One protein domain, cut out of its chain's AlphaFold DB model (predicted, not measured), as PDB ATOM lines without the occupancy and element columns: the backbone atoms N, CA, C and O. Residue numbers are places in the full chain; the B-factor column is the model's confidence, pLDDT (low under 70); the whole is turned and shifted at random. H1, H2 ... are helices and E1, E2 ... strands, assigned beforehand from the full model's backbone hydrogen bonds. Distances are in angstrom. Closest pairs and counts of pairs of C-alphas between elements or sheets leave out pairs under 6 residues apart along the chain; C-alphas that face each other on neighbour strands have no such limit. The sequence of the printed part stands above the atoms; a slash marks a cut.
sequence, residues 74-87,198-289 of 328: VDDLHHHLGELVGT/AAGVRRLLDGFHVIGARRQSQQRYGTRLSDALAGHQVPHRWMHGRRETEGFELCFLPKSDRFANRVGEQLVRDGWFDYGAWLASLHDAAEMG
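Overview. This is residues 74 to 87 and 198 to 289 of the 328 residues of an uncharacterized protein of Ralstonia solanacearum (UniProt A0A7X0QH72). A small sheet of three strands lies in the middle, with H4 slanting over one face. H1, H2 and H5 gather at one end of it, H2 between the other two; H3 lies off toward the other end. The printed part has 106 residues, with five named helices and three named strands in the order H1 H2 E1 H3 E2 E3 H4 H5; the class is mixed and the sheet, E1 E3 E2, is antiparallel. It is compact, with a radius of gyration of the C-alphas of 13.9 A and spans of 40 by 33 by 27 A.

Along the chain. H1 is residues 74 to 83, from C-alpha 74 at (-10.112, -30.232, -23.289). After the cut come H2, 198 to 207, and E1, 208 to 214, 19.3 A long. H3 is 224 to 231, E2 237 to 240, and E3 248 to 254, 19.9 A. H4, 258 to 269, measures 16.7 A; H5, 275 to 281, ends at C-alpha 281 at (-16.703, -17.944, -43.781).

Arrangement. H1 and H2 touch, closest at the C-alphas of Glu 83 and Gly 200, 4.5 A, opposite ways at a shallow tilt of 15 degrees. H1, H2 and H3 only graze the sheet. E1 and E3 pair through N 211 and O 251, 2.9 A. E2 and E3, a hairpin, pair through N 239 and O 250, 2.9 A. In E1, H3, E2, a split strand-helix-strand unit with E3 between its two same-way strands, the crossover is right-handed. H4 is on the sheet at a height of 8.6 A; H5 is on the opposite face, over none of the strands. In each helix every O i to N i+4 pair is within hydrogen-bond range.

Size, cuts and confidence. Residues 88 to 197 are not printed; C-alphas 87 and 198 are 10.4 A apart. No link printed whole is long. Mean pLDDT of the printed part is 70.4, with 51 residues under 70, among them 74 to 87 and 213 to 228.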
ATOM      1  N   VAL A  74     -11.440 -30.454 -22.711       67.69
ATOM      2  CA  VAL A  74     -10.112 -30.232 -23.289       67.69
ATOM      3  C   VAL A  74      -9.787 -31.341 -24.282       67.69
ATOM      4  O   VAL A  74      -9.212 -31.050 -25.329       67.69
ATOM      5  N   ASP A  75     -10.177 -32.581 -24.003       66.81
ATOM      6  CA  ASP A  75      -9.991 -33.692 -24.935       66.81
ATOM      7  C   ASP A  75     -10.909 -33.530 -26.153       66.81
ATOM      8  O   ASP A  75     -10.447 -33.681 -27.287       66.81
ATOM      9  N   ASP A  76     -12.151 -33.079 -25.945       67.56
ATOM     10  CA  ASP A  76     -13.067 -32.702 -27.032       67.56
ATOM     11  C   ASP A  76     -12.491 -31.578 -27.905       67.56
ATOM     12  O   ASP A  76     -12.566 -31.630 -29.134       67.56
ATOM     13  N   LEU A  77     -11.864 -30.567 -27.289       69.12
ATOM     14  CA  LEU A  77     -11.180 -29.504 -28.019       69.12
ATOM     15  C   LEU A  77     -10.064 -30.089 -28.891       69.12
ATOM     16  O   LEU A  77     -10.022 -29.800 -30.082       69.12
ATOM     17  N   HIS A  78      -9.188 -30.938 -28.347       63.25
ATOM     18  CA  HIS A  78      -8.127 -31.572 -29.140       63.25
ATOM     19  C   HIS A  78      -8.687 -32.426 -30.278       63.25
ATOM     20  O   HIS A  78      -8.171 -32.365 -31.397       63.25
ATOM     21  N   HIS A  79      -9.755 -33.177 -30.014       65.12
ATOM     22  CA  HIS A  79     -10.434 -33.986 -31.015       65.12
ATOM     23  C   HIS A  79     -10.976 -33.124 -32.164       65.12
ATOM     24  O   HIS A  79     -10.629 -33.358 -33.322       65.12
ATOM     25  N   HIS A  80     -11.739 -32.070 -31.861       68.94
ATOM     26  CA  HIS A  80     -12.296 -31.170 -32.876       68.94
ATOM     27  C   HIS A  80     -11.230 -30.382 -33.627       68.94
ATOM     28  O   HIS A  80     -11.386 -30.126 -34.824       68.94
ATOM     29  N   LEU A  81     -10.133 -30.015 -32.956       68.25
ATOM     30  CA  LEU A  81      -8.990 -29.442 -33.648       68.25
ATOM     31  C   LEU A  81      -8.450 -30.473 -34.659       68.25
ATOM     32  O   LEU A  81      -8.384 -30.174 -35.847       68.25
ATOM     33  N   GLY A  82      -8.194 -31.722 -34.262       56.94
ATOM     34  CA  GLY A  82      -7.769 -32.785 -35.188       56.94
ATOM     35  C   GLY A  82      -8.668 -32.940 -36.427       56.94
ATOM     36  O   GLY A  82      -8.173 -33.149 -37.537       56.94
ATOM     37  N   GLU A  83      -9.977 -32.744 -36.272       65.44
ATOM     38  CA  GLU A  83     -10.957 -32.840 -37.357       65.44
ATOM     39  C   GLU A  83     -10.991 -31.636 -38.314       65.44
ATOM     40  O   GLU A  83     -11.589 -31.755 -39.388       65.44
ATOM     41  N   LEU A  84     -10.349 -30.497 -38.002       62.88
ATOM     42  CA  LEU A  84     -10.251 -29.356 -38.937       62.88
ATOM     43  C   LEU A  84      -9.458 -29.693 -40.209       62.88
ATOM     44  O   LEU A  84      -9.531 -28.975 -41.212       62.88
ATOM     45  N   VAL A  85      -8.715 -30.797 -40.187       55.84
ATOM     46  CA  VAL A  85      -7.911 -31.287 -41.302       55.84
ATOM     47  C   VAL A  85      -8.780 -32.132 -42.232       55.84
ATOM     48  O   VAL A  85      -8.871 -33.350 -42.119       55.84
ATOM     49  N   GLY A  86      -9.420 -31.473 -43.191       55.06
ATOM     50  CA  GLY A  86     -10.103 -32.116 -44.313       55.06
ATOM     51  C   GLY A  86      -9.195 -32.005 -45.522       55.06
ATOM     52  O   GLY A  86      -8.621 -30.942 -45.724       55.06
ATOM     53  N   THR A  87      -8.997 -33.080 -46.286       60.28
ATOM     54  CA  THR A  87      -8.076 -33.052 -47.433       60.28
ATOM     55  C   THR A  87      -8.849 -33.011 -48.741       60.28
ATOM     56  O   THR A  87      -9.271 -34.038 -49.267       60.28
ATOM     57  N   ALA A 198     -14.930 -28.743 -43.534       75.50
ATOM     58  CA  ALA A 198     -16.191 -28.079 -43.192       75.50
ATOM     59  C   ALA A 198     -16.864 -28.770 -41.998       75.50
ATOM     60  O   ALA A 198     -17.346 -28.120 -41.076       75.50
ATOM     61  N   ALA A 199     -16.832 -30.106 -41.981       77.62
ATOM     62  CA  ALA A 199     -17.346 -30.906 -40.876       77.62
ATOM     63  C   ALA A 199     -16.565 -30.663 -39.576       77.62
ATOM     64  O   ALA A 199     -17.179 -30.519 -38.524       77.62
ATOM     65  N   GLY A 200     -15.236 -30.566 -39.649       74.88
ATOM     66  CA  GLY A 200     -14.396 -30.246 -38.497       74.88
ATOM     67  C   GLY A 200     -14.676 -28.852 -37.956       74.88
ATOM     68  O   GLY A 200     -14.882 -28.696 -36.756       74.88
ATOM     69  N   VAL A 201     -14.758 -27.845 -38.835       78.19
ATOM     70  CA  VAL A 201     -15.093 -26.473 -38.426       78.19
ATOM     71  C   VAL A 201     -16.460 -26.461 -37.757       78.19
ATOM     72  O   VAL A 201     -16.588 -25.903 -36.677       78.19
ATOM     73  N   ARG A 202     -17.466 -27.138 -38.319       83.56
ATOM     74  CA  ARG A 202     -18.777 -27.268 -37.668       83.56
ATOM     75  C   ARG A 202     -18.678 -27.866 -36.270       83.56
ATOM     76  O   ARG A 202     -19.187 -27.255 -35.347       83.56
ATOM     77  N   ARG A 203     -17.992 -28.999 -36.094       83.31
ATOM     78  CA  ARG A 203     -17.854 -29.648 -34.779       83.31
ATOM     79  C   ARG A 203     -17.138 -28.755 -33.767       83.31
ATOM     80  O   ARG A 203     -17.604 -28.618 -32.639       83.31
ATOM     81  N   LEU A 204     -16.076 -28.066 -34.189       83.12
ATOM     82  CA  LEU A 204     -15.404 -27.069 -33.355       83.12
ATOM     83  C   LEU A 204     -16.368 -25.952 -32.936       83.12
ATOM     84  O   LEU A 204     -16.391 -25.575 -31.768       83.12
ATOM     85  N   LEU A 205     -17.178 -25.441 -33.865       89.31
ATOM     86  CA  LEU A 205     -18.151 -24.385 -33.588       89.31
ATOM     87  C   LEU A 205     -19.366 -24.874 -32.803       89.31
ATOM     88  O   LEU A 205     -19.971 -24.074 -32.097       89.31
ATOM     89  N   ASP A 206     -19.725 -26.147 -32.883       90.94
ATOM     90  CA  ASP A 206     -20.783 -26.740 -32.067       90.94
ATOM     91  C   ASP A 206     -20.317 -26.875 -30.608       90.94
ATOM     92  O   ASP A 206     -21.091 -26.617 -29.685       90.94
ATOM     93  N   GLY A 207     -19.034 -27.196 -30.393       90.06
ATOM     94  CA  GLY A 207     -18.446 -27.378 -29.064       90.06
ATOM     95  C   GLY A 207     -17.912 -26.105 -28.397       90.06
ATOM     96  O   GLY A 207     -17.929 -26.010 -27.169       90.06
ATOM     97  N   PHE A 208     -17.450 -25.111 -29.165       90.88
ATOM     98  CA  PHE A 208     -16.649 -24.000 -28.635       90.88
ATOM     99  C   PHE A 208     -17.001 -22.642 -29.241       90.88
ATOM    100  O   PHE A 208     -17.339 -22.517 -30.418       90.88
ATOM    101  N   HIS A 209     -16.863 -21.586 -28.436       89.31
ATOM    102  CA  HIS A 209     -16.591 -20.246 -28.963       89.31
ATOM    103  C   HIS A 209     -15.083 -20.093 -29.155       89.31
ATOM    104  O   HIS A 209     -14.313 -20.487 -28.276       89.31
ATOM    105  N   VAL A 210     -14.664 -19.508 -30.280       85.06
ATOM    106  CA  VAL A 210     -13.247 -19.293 -30.609       85.06
ATOM    107  C   VAL A 210     -13.000 -17.798 -30.783       85.06
ATOM    108  O   VAL A 210     -13.359 -17.211 -31.803       85.06
ATOM    109  N   ILE A 211     -12.405 -17.177 -29.768       80.56
ATOM    110  CA  ILE A 211     -12.223 -15.725 -29.688       80.56
ATOM    111  C   ILE A 211     -10.768 -15.369 -29.980       80.56
ATOM    112  O   ILE A 211      -9.856 -15.869 -29.324       80.56
ATOM    113  N   GLY A 212     -10.544 -14.485 -30.950       74.25
ATOM    114  CA  GLY A 212      -9.219 -13.944 -31.245       74.25
ATOM    115  C   GLY A 212      -8.874 -12.750 -30.358       74.25
ATOM    116  O   GLY A 212      -9.672 -11.822 -30.225       74.25
ATOM    117  N   ALA A 213      -7.665 -12.736 -29.795       68.69
ATOM    118  CA  ALA A 213      -7.135 -11.614 -29.026       68.69
ATOM    119  C   ALA A 213      -5.690 -11.290 -29.421       68.69
ATOM    120  O   ALA A 213      -4.887 -12.172 -29.717       68.69
ATOM    121  N   ARG A 214      -5.327 -10.004 -29.381       60.09
ATOM    122  CA  ARG A 214      -3.938  -9.561 -29.544       60.09
ATOM    123  C   ARG A 214      -3.295  -9.378 -28.167       60.09
ATOM    124  O   ARG A 214      -3.802  -8.623 -27.339       60.09
ATOM    125  N   ARG A 215      -2.166 -10.041 -27.937       56.72
ATOM    126  CA  ARG A 215      -1.274  -9.881 -26.791       56.72
ATOM    127  C   ARG A 215      -0.833  -8.426 -26.701       56.72
ATOM    128  O   ARG A 215      -0.260  -7.861 -27.635       56.72
ATOM    129  N   GLN A 216      -1.093  -7.817 -25.555       49.28
ATOM    130  CA  GLN A 216      -0.542  -6.514 -25.223       49.28
ATOM    131  C   GLN A 216       0.824  -6.749 -24.565       49.28
ATOM    132  O   GLN A 216       0.896  -7.344 -23.494       49.28
ATOM    133  N   SER A 217       1.912  -6.277 -25.185       46.69
ATOM    134  CA  SER A 217       3.295  -6.335 -24.659       46.69
ATOM    135  C   SER A 217       3.931  -7.746 -24.525       46.69
ATOM    136  O   SER A 217       3.442  -8.730 -25.084       46.69
ATOM    137  N   GLN A 218       5.088  -7.835 -23.845       41.94
ATOM    138  CA  GLN A 218       5.897  -9.058 -23.645       41.94
ATOM    139  C   GLN A 218       5.285 -10.080 -22.660       41.94
ATOM    140  O   GLN A 218       5.901 -11.104 -22.370       41.94
ATOM    141  N   GLN A 219       4.092  -9.827 -22.124       43.69
ATOM    142  CA  GLN A 219       3.430 -10.718 -21.170       43.69
ATOM    143  C   GLN A 219       2.900 -11.973 -21.874       43.69
ATOM    144  O   GLN A 219       2.099 -11.864 -22.797       43.69
ATOM    145  N   ARG A 220       3.323 -13.159 -21.416       42.72
ATOM    146  CA  ARG A 220       3.020 -14.464 -22.035       42.72
ATOM    147  C   ARG A 220       1.548 -14.902 -21.963       42.72
ATOM    148  O   ARG A 220       1.229 -15.845 -22.662       42.72
ATOM    149  N   TYR A 221       0.700 -14.246 -21.156       47.47
ATOM    150  CA  TYR A 221      -0.748 -14.523 -21.005       47.47
ATOM    151  C   TYR A 221      -1.543 -13.304 -20.479       47.47
ATOM    152  O   TYR A 221      -2.511 -13.439 -19.733       47.47
ATOM    153  N   GLY A 222      -1.093 -12.087 -20.799       45.28
ATOM    154  CA  GLY A 222      -1.458 -10.869 -20.064       45.28
ATOM    155  C   GLY A 222      -2.513  -9.995 -20.732       45.28
ATOM    156  O   GLY A 222      -2.245  -8.828 -21.015       45.28
ATOM    157  N   THR A 223      -3.708 -10.519 -20.993       55.22
ATOM    158  CA  THR A 223      -4.866  -9.641 -21.221       55.22
ATOM    159  C   THR A 223      -5.664  -9.527 -19.924       55.22
ATOM    160  O   THR A 223      -5.835 -10.516 -19.219       55.22
ATOM    161  N   ARG A 224      -6.232  -8.345 -19.636       61.69
ATOM    162  CA  ARG A 224      -7.238  -8.179 -18.563       61.69
ATOM    163  C   ARG A 224      -8.380  -9.200 -18.675       61.69
ATOM    164  O   ARG A 224      -9.012  -9.522 -17.679       61.69
ATOM    165  N   LEU A 225      -8.637  -9.699 -19.889       69.38
ATOM    166  CA  LEU A 225      -9.576 -10.782 -20.148       69.38
ATOM    167  C   LEU A 225      -9.100 -12.107 -19.536       69.38
ATOM    168  O   LEU A 225      -9.884 -12.739 -18.848       69.38
ATOM    169  N   SER A 226      -7.843 -12.511 -19.736       69.69
ATOM    170  CA  SER A 226      -7.273 -13.722 -19.121       69.69
ATOM    171  C   SER A 226      -7.393 -13.691 -17.591       69.69
ATOM    172  O   SER A 226      -7.925 -14.626 -16.991       69.69
ATOM    173  N   ASP A 227      -7.020 -12.565 -16.973       67.81
ATOM    174  CA  ASP A 227      -7.143 -12.374 -15.524       67.81
ATOM    175  C   ASP A 227      -8.605 -12.408 -15.059       67.81
ATOM    176  O   ASP A 227      -8.912 -13.004 -14.028       67.81
ATOM    177  N   ALA A 228      -9.527 -11.816 -15.826       68.56
ATOM    178  CA  ALA A 228     -10.955 -11.856 -15.521       68.56
ATOM    179  C   ALA A 228     -11.527 -13.279 -15.637       68.56
ATOM    180  O   ALA A 228     -12.247 -13.727 -14.746       68.56
ATOM    181  N   LEU A 229     -11.185 -14.015 -16.697       74.88
ATOM    182  CA  LEU A 229     -11.616 -15.402 -16.881       74.88
ATOM    183  C   LEU A 229     -11.099 -16.285 -15.740       74.88
ATOM    184  O   LEU A 229     -11.869 -17.051 -15.165       74.88
ATOM    185  N   ALA A 230      -9.826 -16.135 -15.360       73.31
ATOM    186  CA  ALA A 230      -9.229 -16.865 -14.245       73.31
ATOM    187  C   ALA A 230      -9.841 -16.468 -12.890       73.31
ATOM    188  O   ALA A 230     -10.207 -17.339 -12.101       73.31
ATOM    189  N   GLY A 231     -10.007 -15.168 -12.634       69.00
ATOM    190  CA  GLY A 231     -10.591 -14.639 -11.399       69.00
ATOM    191  C   GLY A 231     -12.038 -15.079 -11.177       69.00
ATOM    192  O   GLY A 231     -12.454 -15.290 -10.039       69.00
ATOM    193  N   HIS A 232     -12.788 -15.292 -12.261       73.69
ATOM    194  CA  HIS A 232     -14.153 -15.817 -12.227       73.69
ATOM    195  C   HIS A 232     -14.245 -17.333 -12.463       73.69
ATOM    196  O   HIS A 232     -15.355 -17.850 -12.579       73.69
ATOM    197  N   GLN A 233     -13.112 -18.044 -12.514       76.06
ATOM    198  CA  GLN A 233     -13.040 -19.494 -12.741       76.06
ATOM    199  C   GLN A 233     -13.806 -19.952 -13.996       76.06
ATOM    200  O   GLN A 233     -14.397 -21.029 -14.019       76.06
ATOM    201  N   VAL A 234     -13.814 -19.130 -15.049       78.81
ATOM    202  CA  VAL A 234     -14.414 -19.484 -16.339       78.81
ATOM    203  C   VAL A 234     -13.543 -20.558 -16.995       78.81
ATOM    204  O   VAL A 234     -12.354 -20.302 -17.204       78.81
ATOM    205  N   PRO A 235     -14.088 -21.726 -17.378       81.75
ATOM    206  CA  PRO A 235     -13.344 -22.699 -18.170       81.75
ATOM    207  C   PRO A 235     -12.919 -22.085 -19.505       81.75
ATOM    208  O   PRO A 235     -13.761 -21.614 -20.268       81.75
ATOM    209  N   HIS A 236     -11.617 -22.050 -19.783       79.88
ATOM    210  CA  HIS A 236     -11.096 -21.493 -21.026       79.88
ATOM    211  C   HIS A 236      -9.712 -22.050 -21.361       79.88
ATOM    212  O   HIS A 236      -8.973 -22.518 -20.489       79.88
ATOM    213  N   ARG A 237      -9.349 -21.987 -22.642       79.44
ATOM    214  CA  ARG A 237      -8.036 -22.397 -23.142       79.44
ATOM    215  C   ARG A 237      -7.441 -21.310 -24.018       79.44
ATOM    216  O   ARG A 237      -8.027 -20.971 -25.035       79.44
ATOM    217  N   TRP A 238      -6.248 -20.840 -23.670       75.50
ATOM    218  CA  TRP A 238      -5.454 -19.996 -24.559       75.50
ATOM    219  C   TRP A 238      -4.501 -20.838 -25.403       75.50
ATOM    220  O   TRP A 238      -3.850 -21.757 -24.898       75.50
ATOM    221  N   MET A 239      -4.404 -20.518 -26.690       69.50
ATOM    222  CA  MET A 239      -3.403 -21.082 -27.592       69.50
ATOM    223  C   MET A 239      -2.797 -19.985 -28.466       69.50
ATOM    224  O   MET A 239      -3.480 -19.053 -28.884       69.50
ATOM    225  N   HIS A 240      -1.504 -20.098 -28.750       62.19
ATOM    226  CA  HIS A 240      -0.769 -19.092 -29.514       62.19
ATOM    227  C   HIS A 240      -1.002 -19.237 -31.023       62.19
ATOM    228  O   HIS A 240      -0.998 -20.346 -31.558       62.19
ATOM    229  N   GLY A 241      -1.147 -18.106 -31.720       50.62
ATOM    230  CA  GLY A 241      -0.943 -18.028 -33.172       50.62
ATOM    231  C   GLY A 241       0.547 -18.121 -33.545       50.62
ATOM    232  O   GLY A 241       1.388 -18.124 -32.654       50.62
ATOM    233  N   ARG A 242       0.882 -18.197 -34.854       42.47
ATOM    234  CA  ARG A 242       2.204 -18.582 -35.453       42.47
ATOM    235  C   ARG A 242       3.482 -18.158 -34.740       42.47
ATOM    236  O   ARG A 242       4.549 -18.703 -35.002       42.47
ATOM    237  N   ARG A 243       3.425 -17.000 -34.099       46.50
ATOM    238  CA  ARG A 243       4.576 -16.171 -33.781       46.50
ATOM    239  C   ARG A 243       4.374 -15.621 -32.387       46.50
ATOM    240  O   ARG A 243       3.629 -14.661 -32.189       46.50
ATOM    241  N   GLU A 244       5.134 -16.163 -31.437       41.94
ATOM    242  CA  GLU A 244       5.274 -15.591 -30.092       41.94
ATOM    243  C   GLU A 244       5.681 -14.105 -30.131       41.94
ATOM    244  O   GLU A 244       5.466 -13.386 -29.161       41.94
ATOM    245  N   THR A 245       6.251 -13.611 -31.233       38.72
ATOM    246  CA  THR A 245       6.666 -12.213 -31.421       38.72
ATOM    247  C   THR A 245       5.556 -11.285 -31.916       38.72
ATOM    248  O   THR A 245       5.652 -10.080 -31.705       38.72
ATOM    249  N   GLU A 246       4.496 -11.809 -32.537       46.56
ATOM    250  CA  GLU A 246       3.393 -10.991 -33.074       46.56
ATOM    251  C   GLU A 246       2.274 -10.760 -32.064       46.56
ATOM    252  O   GLU A 246       1.473  -9.835 -32.224       46.56
ATOM    253  N   GLY A 247       2.265 -11.564 -30.998       53.50
ATOM    254  CA  GLY A 247       1.378 -11.372 -29.869       53.50
ATOM    255  C   GLY A 247      -0.078 -11.552 -30.269       53.50
ATOM    256  O   GLY A 247      -0.854 -10.618 -30.144       53.50
ATOM    257  N   PHE A 248      -0.461 -12.721 -30.772       58.34
ATOM    258  CA  PHE A 248      -1.856 -13.051 -31.052       58.34
ATOM    259  C   PHE A 248      -2.189 -14.433 -30.492       58.34
ATOM    260  O   PHE A 248      -1.401 -15.372 -30.623       58.34
ATOM    261  N   GLU A 249      -3.347 -14.542 -29.851       69.31
ATOM    262  CA  GLU A 249      -3.769 -15.683 -29.046       69.31
ATOM    263  C   GLU A 249      -5.247 -15.985 -29.324       69.31
ATOM    264  O   GLU A 249      -6.060 -15.078 -29.515       69.31
ATOM    265  N   LEU A 250      -5.601 -17.268 -29.354       75.44
ATOM    266  CA  LEU A 250      -6.983 -17.727 -29.425       75.44
ATOM    267  C   LEU A 250      -7.435 -18.202 -28.052       75.44
ATOM    268  O   LEU A 250      -6.750 -19.008 -27.423       75.44
ATOM    269  N   CYS A 251      -8.599 -17.729 -27.628       80.81
ATOM    270  CA  CYS A 251      -9.305 -18.213 -26.456       80.81
ATOM    271  C   CYS A 251     -10.438 -19.139 -26.894       80.81
ATOM    272  O   CYS A 251     -11.344 -18.722 -27.618       80.81
ATOM    273  N   PHE A 252     -10.394 -20.386 -26.438       85.75
ATOM    274  CA  PHE A 252     -11.465 -21.356 -26.614       85.75
ATOM    275  C   PHE A 252     -12.296 -21.415 -25.339       85.75
ATOM    276  O   PHE A 252     -11.760 -21.651 -24.253       85.75
ATOM    277  N   LEU A 253     -13.602 -21.209 -25.485       87.81
ATOM    278  CA  LEU A 253     -14.578 -21.260 -24.399       87.81
ATOM    279  C   LEU A 253     -15.561 -22.405 -24.689       87.81
ATOM    280  O   LEU A 253     -16.249 -22.345 -25.714       87.81
ATOM    281  N   PRO A 254     -15.631 -23.447 -23.842       89.62
ATOM    282  CA  PRO A 254     -16.524 -24.578 -24.063       89.62
ATOM    283  C   PRO A 254     -17.985 -24.143 -23.957       89.62
ATOM    284  O   PRO A 254     -18.394 -23.496 -22.993       89.62
ATOM    285  N   LYS A 255     -18.800 -24.536 -24.937       93.75
ATOM    286  CA  LYS A 255     -20.250 -24.298 -24.932       93.75
ATOM    287  C   LYS A 255     -20.997 -25.241 -23.989       93.75
ATOM    288  O   LYS A 255     -22.115 -24.925 -23.581       93.75
ATOM    289  N   SER A 256     -20.379 -26.367 -23.626       88.75
ATOM    290  CA  SER A 256     -20.893 -27.312 -22.630       88.75
ATOM    291  C   SER A 256     -20.952 -26.710 -21.221       88.75
ATOM    292  O   SER A 256     -21.831 -27.073 -20.441       88.75
ATOM    293  N   ASP A 257     -20.085 -25.741 -20.907       87.62
ATOM    294  CA  ASP A 257     -20.159 -24.981 -19.662       87.62
ATOM    295  C   ASP A 257     -21.066 -23.752 -19.819       87.62
ATOM    296  O   ASP A 257     -20.860 -22.881 -20.667       87.62
ATOM    297  N   ARG A 258     -22.088 -23.647 -18.960       85.88
ATOM    298  CA  ARG A 258     -23.096 -22.576 -19.043       85.88
ATOM    299  C   ARG A 258     -22.489 -21.182 -18.880       85.88
ATOM    300  O   ARG A 258     -23.023 -20.222 -19.442       85.88
ATOM    301  N   PHE A 259     -21.448 -21.040 -18.064       82.12
ATOM    302  CA  PHE A 259     -20.843 -19.748 -17.780       82.12
ATOM    303  C   PHE A 259     -19.894 -19.336 -18.905       82.12
ATOM    304  O   PHE A 259     -20.050 -18.239 -19.442       82.12
ATOM    305  N   ALA A 260     -19.016 -20.238 -19.348       83.88
ATOM    306  CA  ALA A 260     -18.149 -20.023 -20.502       83.88
ATOM    307  C   ALA A 260     -18.951 -19.755 -21.785       83.88
ATOM    308  O   ALA A 260     -18.608 -18.840 -22.534       83.88
ATOM    309  N   ASN A 261     -20.071 -20.458 -21.996       90.19
ATOM    310  CA  ASN A 261     -20.959 -20.207 -23.130       90.19
ATOM    311  C   ASN A 261     -21.509 -18.768 -23.126       90.19
ATOM    312  O   ASN A 261     -21.444 -18.070 -24.136       90.19
ATOM    313  N   ARG A 262     -22.003 -18.289 -21.974       83.44
ATOM    314  CA  ARG A 262     -22.512 -16.912 -21.833       83.44
ATOM    315  C   ARG A 262     -21.426 -15.865 -22.039       83.44
ATOM    316  O   ARG A 262     -21.691 -14.840 -22.662       83.44
ATOM    317  N   VAL A 263     -20.230 -16.114 -21.510       80.88
ATOM    318  CA  VAL A 263     -19.076 -15.231 -21.706       80.88
ATOM    319  C   VAL A 263     -18.718 -15.163 -23.190       80.88
ATOM    320  O   VAL A 263     -18.594 -14.066 -23.722       80.88
ATOM    321  N   GLY A 264     -18.638 -16.304 -23.881       82.12
ATOM    322  CA  GLY A 264     -18.367 -16.358 -25.319       82.12
ATOM    323  C   GLY A 264     -19.396 -15.588 -26.148       82.12
ATOM    324  O   GLY A 264     -19.019 -14.723 -26.937       82.12
ATOM    325  N   GLU A 265     -20.694 -15.813 -25.907       84.88
ATOM    326  CA  GLU A 265     -21.768 -15.053 -26.563       84.88
ATOM    327  C   GLU A 265     -21.633 -13.543 -26.347       84.88
ATOM    328  O   GLU A 265     -21.855 -12.758 -27.271       84.88
ATOM    329  N   GLN A 266     -21.295 -13.123 -25.126       77.25
ATOM    330  CA  GLN A 266     -21.198 -11.709 -24.799       77.25
ATOM    331  C   GLN A 266     -19.949 -11.063 -25.407       77.25
ATOM    332  O   GLN A 266     -20.063  -9.971 -25.951       77.25
ATOM    333  N   LEU A 267     -18.800 -11.750 -25.423       75.31
ATOM    334  CA  LEU A 267     -17.596 -11.267 -26.107       75.31
ATOM    335  C   LEU A 267     -17.871 -11.012 -27.597       75.31
ATOM    336  O   LEU A 267     -17.525  -9.950 -28.114       75.31
ATOM    337  N   VAL A 268     -18.565 -11.930 -28.279       76.62
ATOM    338  CA  VAL A 268     -18.959 -11.733 -29.684       76.62
ATOM    339  C   VAL A 268     -19.898 -10.528 -29.837       76.62
ATOM    340  O   VAL A 268     -19.700  -9.704 -30.730       76.62
ATOM    341  N   ARG A 269     -20.893 -10.366 -28.949       74.81
ATOM    342  CA  ARG A 269     -21.800  -9.196 -28.958       74.81
ATOM    343  C   ARG A 269     -21.074  -7.875 -28.713       74.81
ATOM    344  O   ARG A 269     -21.458  -6.866 -29.299       74.81
ATOM    345  N   ASP A 270     -20.030  -7.895 -27.893       66.19
ATOM    346  CA  ASP A 270     -19.198  -6.733 -27.576       66.19
ATOM    347  C   ASP A 270     -18.169  -6.415 -28.677       66.19
ATOM    348  O   ASP A 270     -17.367  -5.493 -28.536       66.19
ATOM    349  N   GLY A 271     -18.196  -7.143 -29.798       65.38
ATOM    350  CA  GLY A 271     -17.363  -6.868 -30.966       65.38
ATOM    351  C   GLY A 271     -15.952  -7.443 -30.879       65.38
ATOM    352  O   GLY A 271     -15.069  -6.984 -31.607       65.38
ATOM    353  N   TRP A 272     -15.720  -8.438 -30.014       71.50
ATOM    354  CA  TRP A 272     -14.493  -9.229 -30.073       71.50
ATOM    355  C   TRP A 272     -14.417 -10.007 -31.386       71.50
ATOM    356  O   TRP A 272     -15.435 -10.338 -31.995       71.50
ATOM    357  N   PHE A 273     -13.195 -10.308 -31.827       69.69
ATOM    358  CA  PHE A 273     -13.006 -11.035 -33.073       69.69
ATOM    359  C   PHE A 273     -13.477 -12.484 -32.934       69.69
ATOM    360  O   PHE A 273     -12.844 -13.296 -32.253       69.69
ATOM    361  N   ASP A 274     -14.571 -12.805 -33.618       77.06
ATOM    362  CA  ASP A 274     -15.092 -14.161 -33.731       77.06
ATOM    363  C   ASP A 274     -14.288 -14.942 -34.780       77.06
ATOM    364  O   ASP A 274     -14.573 -14.924 -35.984       77.06
ATOM    365  N   TYR A 275     -13.240 -15.624 -34.309       74.94
ATOM    366  CA  TYR A 275     -12.404 -16.472 -35.154       74.94
ATOM    367  C   TYR A 275     -13.184 -17.676 -35.671       74.94
ATOM    368  O   TYR A 275     -12.929 -18.141 -36.779       74.94
ATOM    369  N   GLY A 276     -14.176 -18.140 -34.915       79.00
ATOM    370  CA  GLY A 276     -15.041 -19.228 -35.332       79.00
ATOM    371  C   GLY A 276     -15.902 -18.872 -36.545       79.00
ATOM    372  O   GLY A 276     -15.915 -19.602 -37.538       79.00
ATOM    373  N   ALA A 277     -16.566 -17.717 -36.510       80.31
ATOM    374  CA  ALA A 277     -17.331 -17.206 -37.647       80.31
ATOM    375  C   ALA A 277     -16.441 -16.936 -38.866       80.31
ATOM    376  O   ALA A 277     -16.833 -17.224 -40.000       80.31
ATOM    377  N   TRP A 278     -15.226 -16.426 -38.647       75.62
ATOM    378  CA  TRP A 278     -14.260 -16.253 -39.725       75.62
ATOM    379  C   TRP A 278     -13.843 -17.593 -40.347       75.62
ATOM    380  O   TRP A 278     -13.898 -17.718 -41.570       75.62
ATOM    381  N   LEU A 279     -13.528 -18.616 -39.542       73.00
ATOM    382  CA  LEU A 279     -13.256 -19.972 -40.037       73.00
ATOM    383  C   LEU A 279     -14.420 -20.508 -40.873       73.00
ATOM    384  O   LEU A 279     -14.199 -21.004 -41.973       73.00
ATOM    385  N   ALA A 280     -15.659 -20.360 -40.400       78.75
ATOM    386  CA  ALA A 280     -16.841 -20.776 -41.154       78.75
ATOM    387  C   ALA A 280     -16.985 -20.035 -42.493       78.75
ATOM    388  O   ALA A 280     -17.403 -20.637 -43.478       78.75
ATOM    389  N   SER A 281     -16.618 -18.751 -42.553       74.19
ATOM    390  CA  SER A 281     -16.703 -17.944 -43.781       74.19
ATOM    391  C   SER A 281     -15.734 -18.378 -44.882       74.19
ATOM    392  O   SER A 281     -15.928 -18.032 -46.045       74.19
ATOM    393  N   LEU A 282     -14.707 -19.153 -44.526       69.69
ATOM    394  CA  LEU A 282     -13.759 -19.732 -45.477       69.69
ATOM    395  C   LEU A 282     -14.347 -20.953 -46.190       69.69
ATOM    396  O   LEU A 282     -13.719 -21.462 -47.118       69.69
ATOM    397  N   HIS A 283     -15.528 -21.416 -45.767       72.06
ATOM    398  CA  HIS A 283     -16.232 -22.544 -46.347       72.06
ATOM    399  C   HIS A 283     -17.440 -22.143 -47.192       72.06
ATOM    400  O   HIS A 283     -18.140 -21.173 -46.897       72.06
ATOM    401  N   ASP A 284     -17.739 -22.948 -48.212       70.12
ATOM    402  CA  ASP A 284     -18.971 -22.792 -48.979       70.12
ATOM    403  C   ASP A 284     -20.167 -23.128 -48.082       70.12
ATOM    404  O   ASP A 284     -20.154 -24.103 -47.324       70.12
ATOM    405  N   ALA A 285     -21.246 -22.347 -48.189       64.50
ATOM    406  CA  ALA A 285     -22.427 -22.510 -47.335       64.50
ATOM    407  C   ALA A 285     -23.044 -23.922 -47.415       64.50
ATOM    408  O   ALA A 285     -23.581 -24.419 -46.423       64.50
ATOM    409  N   ALA A 286     -22.928 -24.572 -48.579       63.53
ATOM    410  CA  ALA A 286     -23.372 -25.945 -48.801       63.53
ATOM    411  C   ALA A 286     -22.533 -26.968 -48.014       63.53
ATOM    412  O   ALA A 286     -23.092 -27.888 -47.424       63.53
ATOM    413  N   GLU A 287     -21.212 -26.780 -47.937       66.88
ATOM    414  CA  GLU A 287     -20.316 -27.649 -47.160       66.88
ATOM    415  C   GLU A 287     -20.553 -27.497 -45.650       66.88
ATOM    416  O   GLU A 287     -20.464 -28.463 -44.891       66.88
ATOM    417  N   MET A 288     -20.913 -26.286 -45.213       68.81
ATOM    418  CA  MET A 288     -21.244 -25.992 -43.816       68.81
ATOM    419  C   MET A 288     -22.649 -26.457 -43.405       68.81
ATOM    420  O   MET A 288     -22.993 -26.364 -42.229       68.81
ATOM    421  N   GLY A 289     -23.470 -26.975 -44.329       58.59
ATOM    422  CA  GLY A 289     -24.839 -27.414 -44.032       58.59
ATOM    423  C   GLY A 289     -25.755 -26.292 -43.523       58.59
ATOM    424  O   GLY A 289     -26.719 -26.567 -42.811       58.59
TER     425      GLY A 289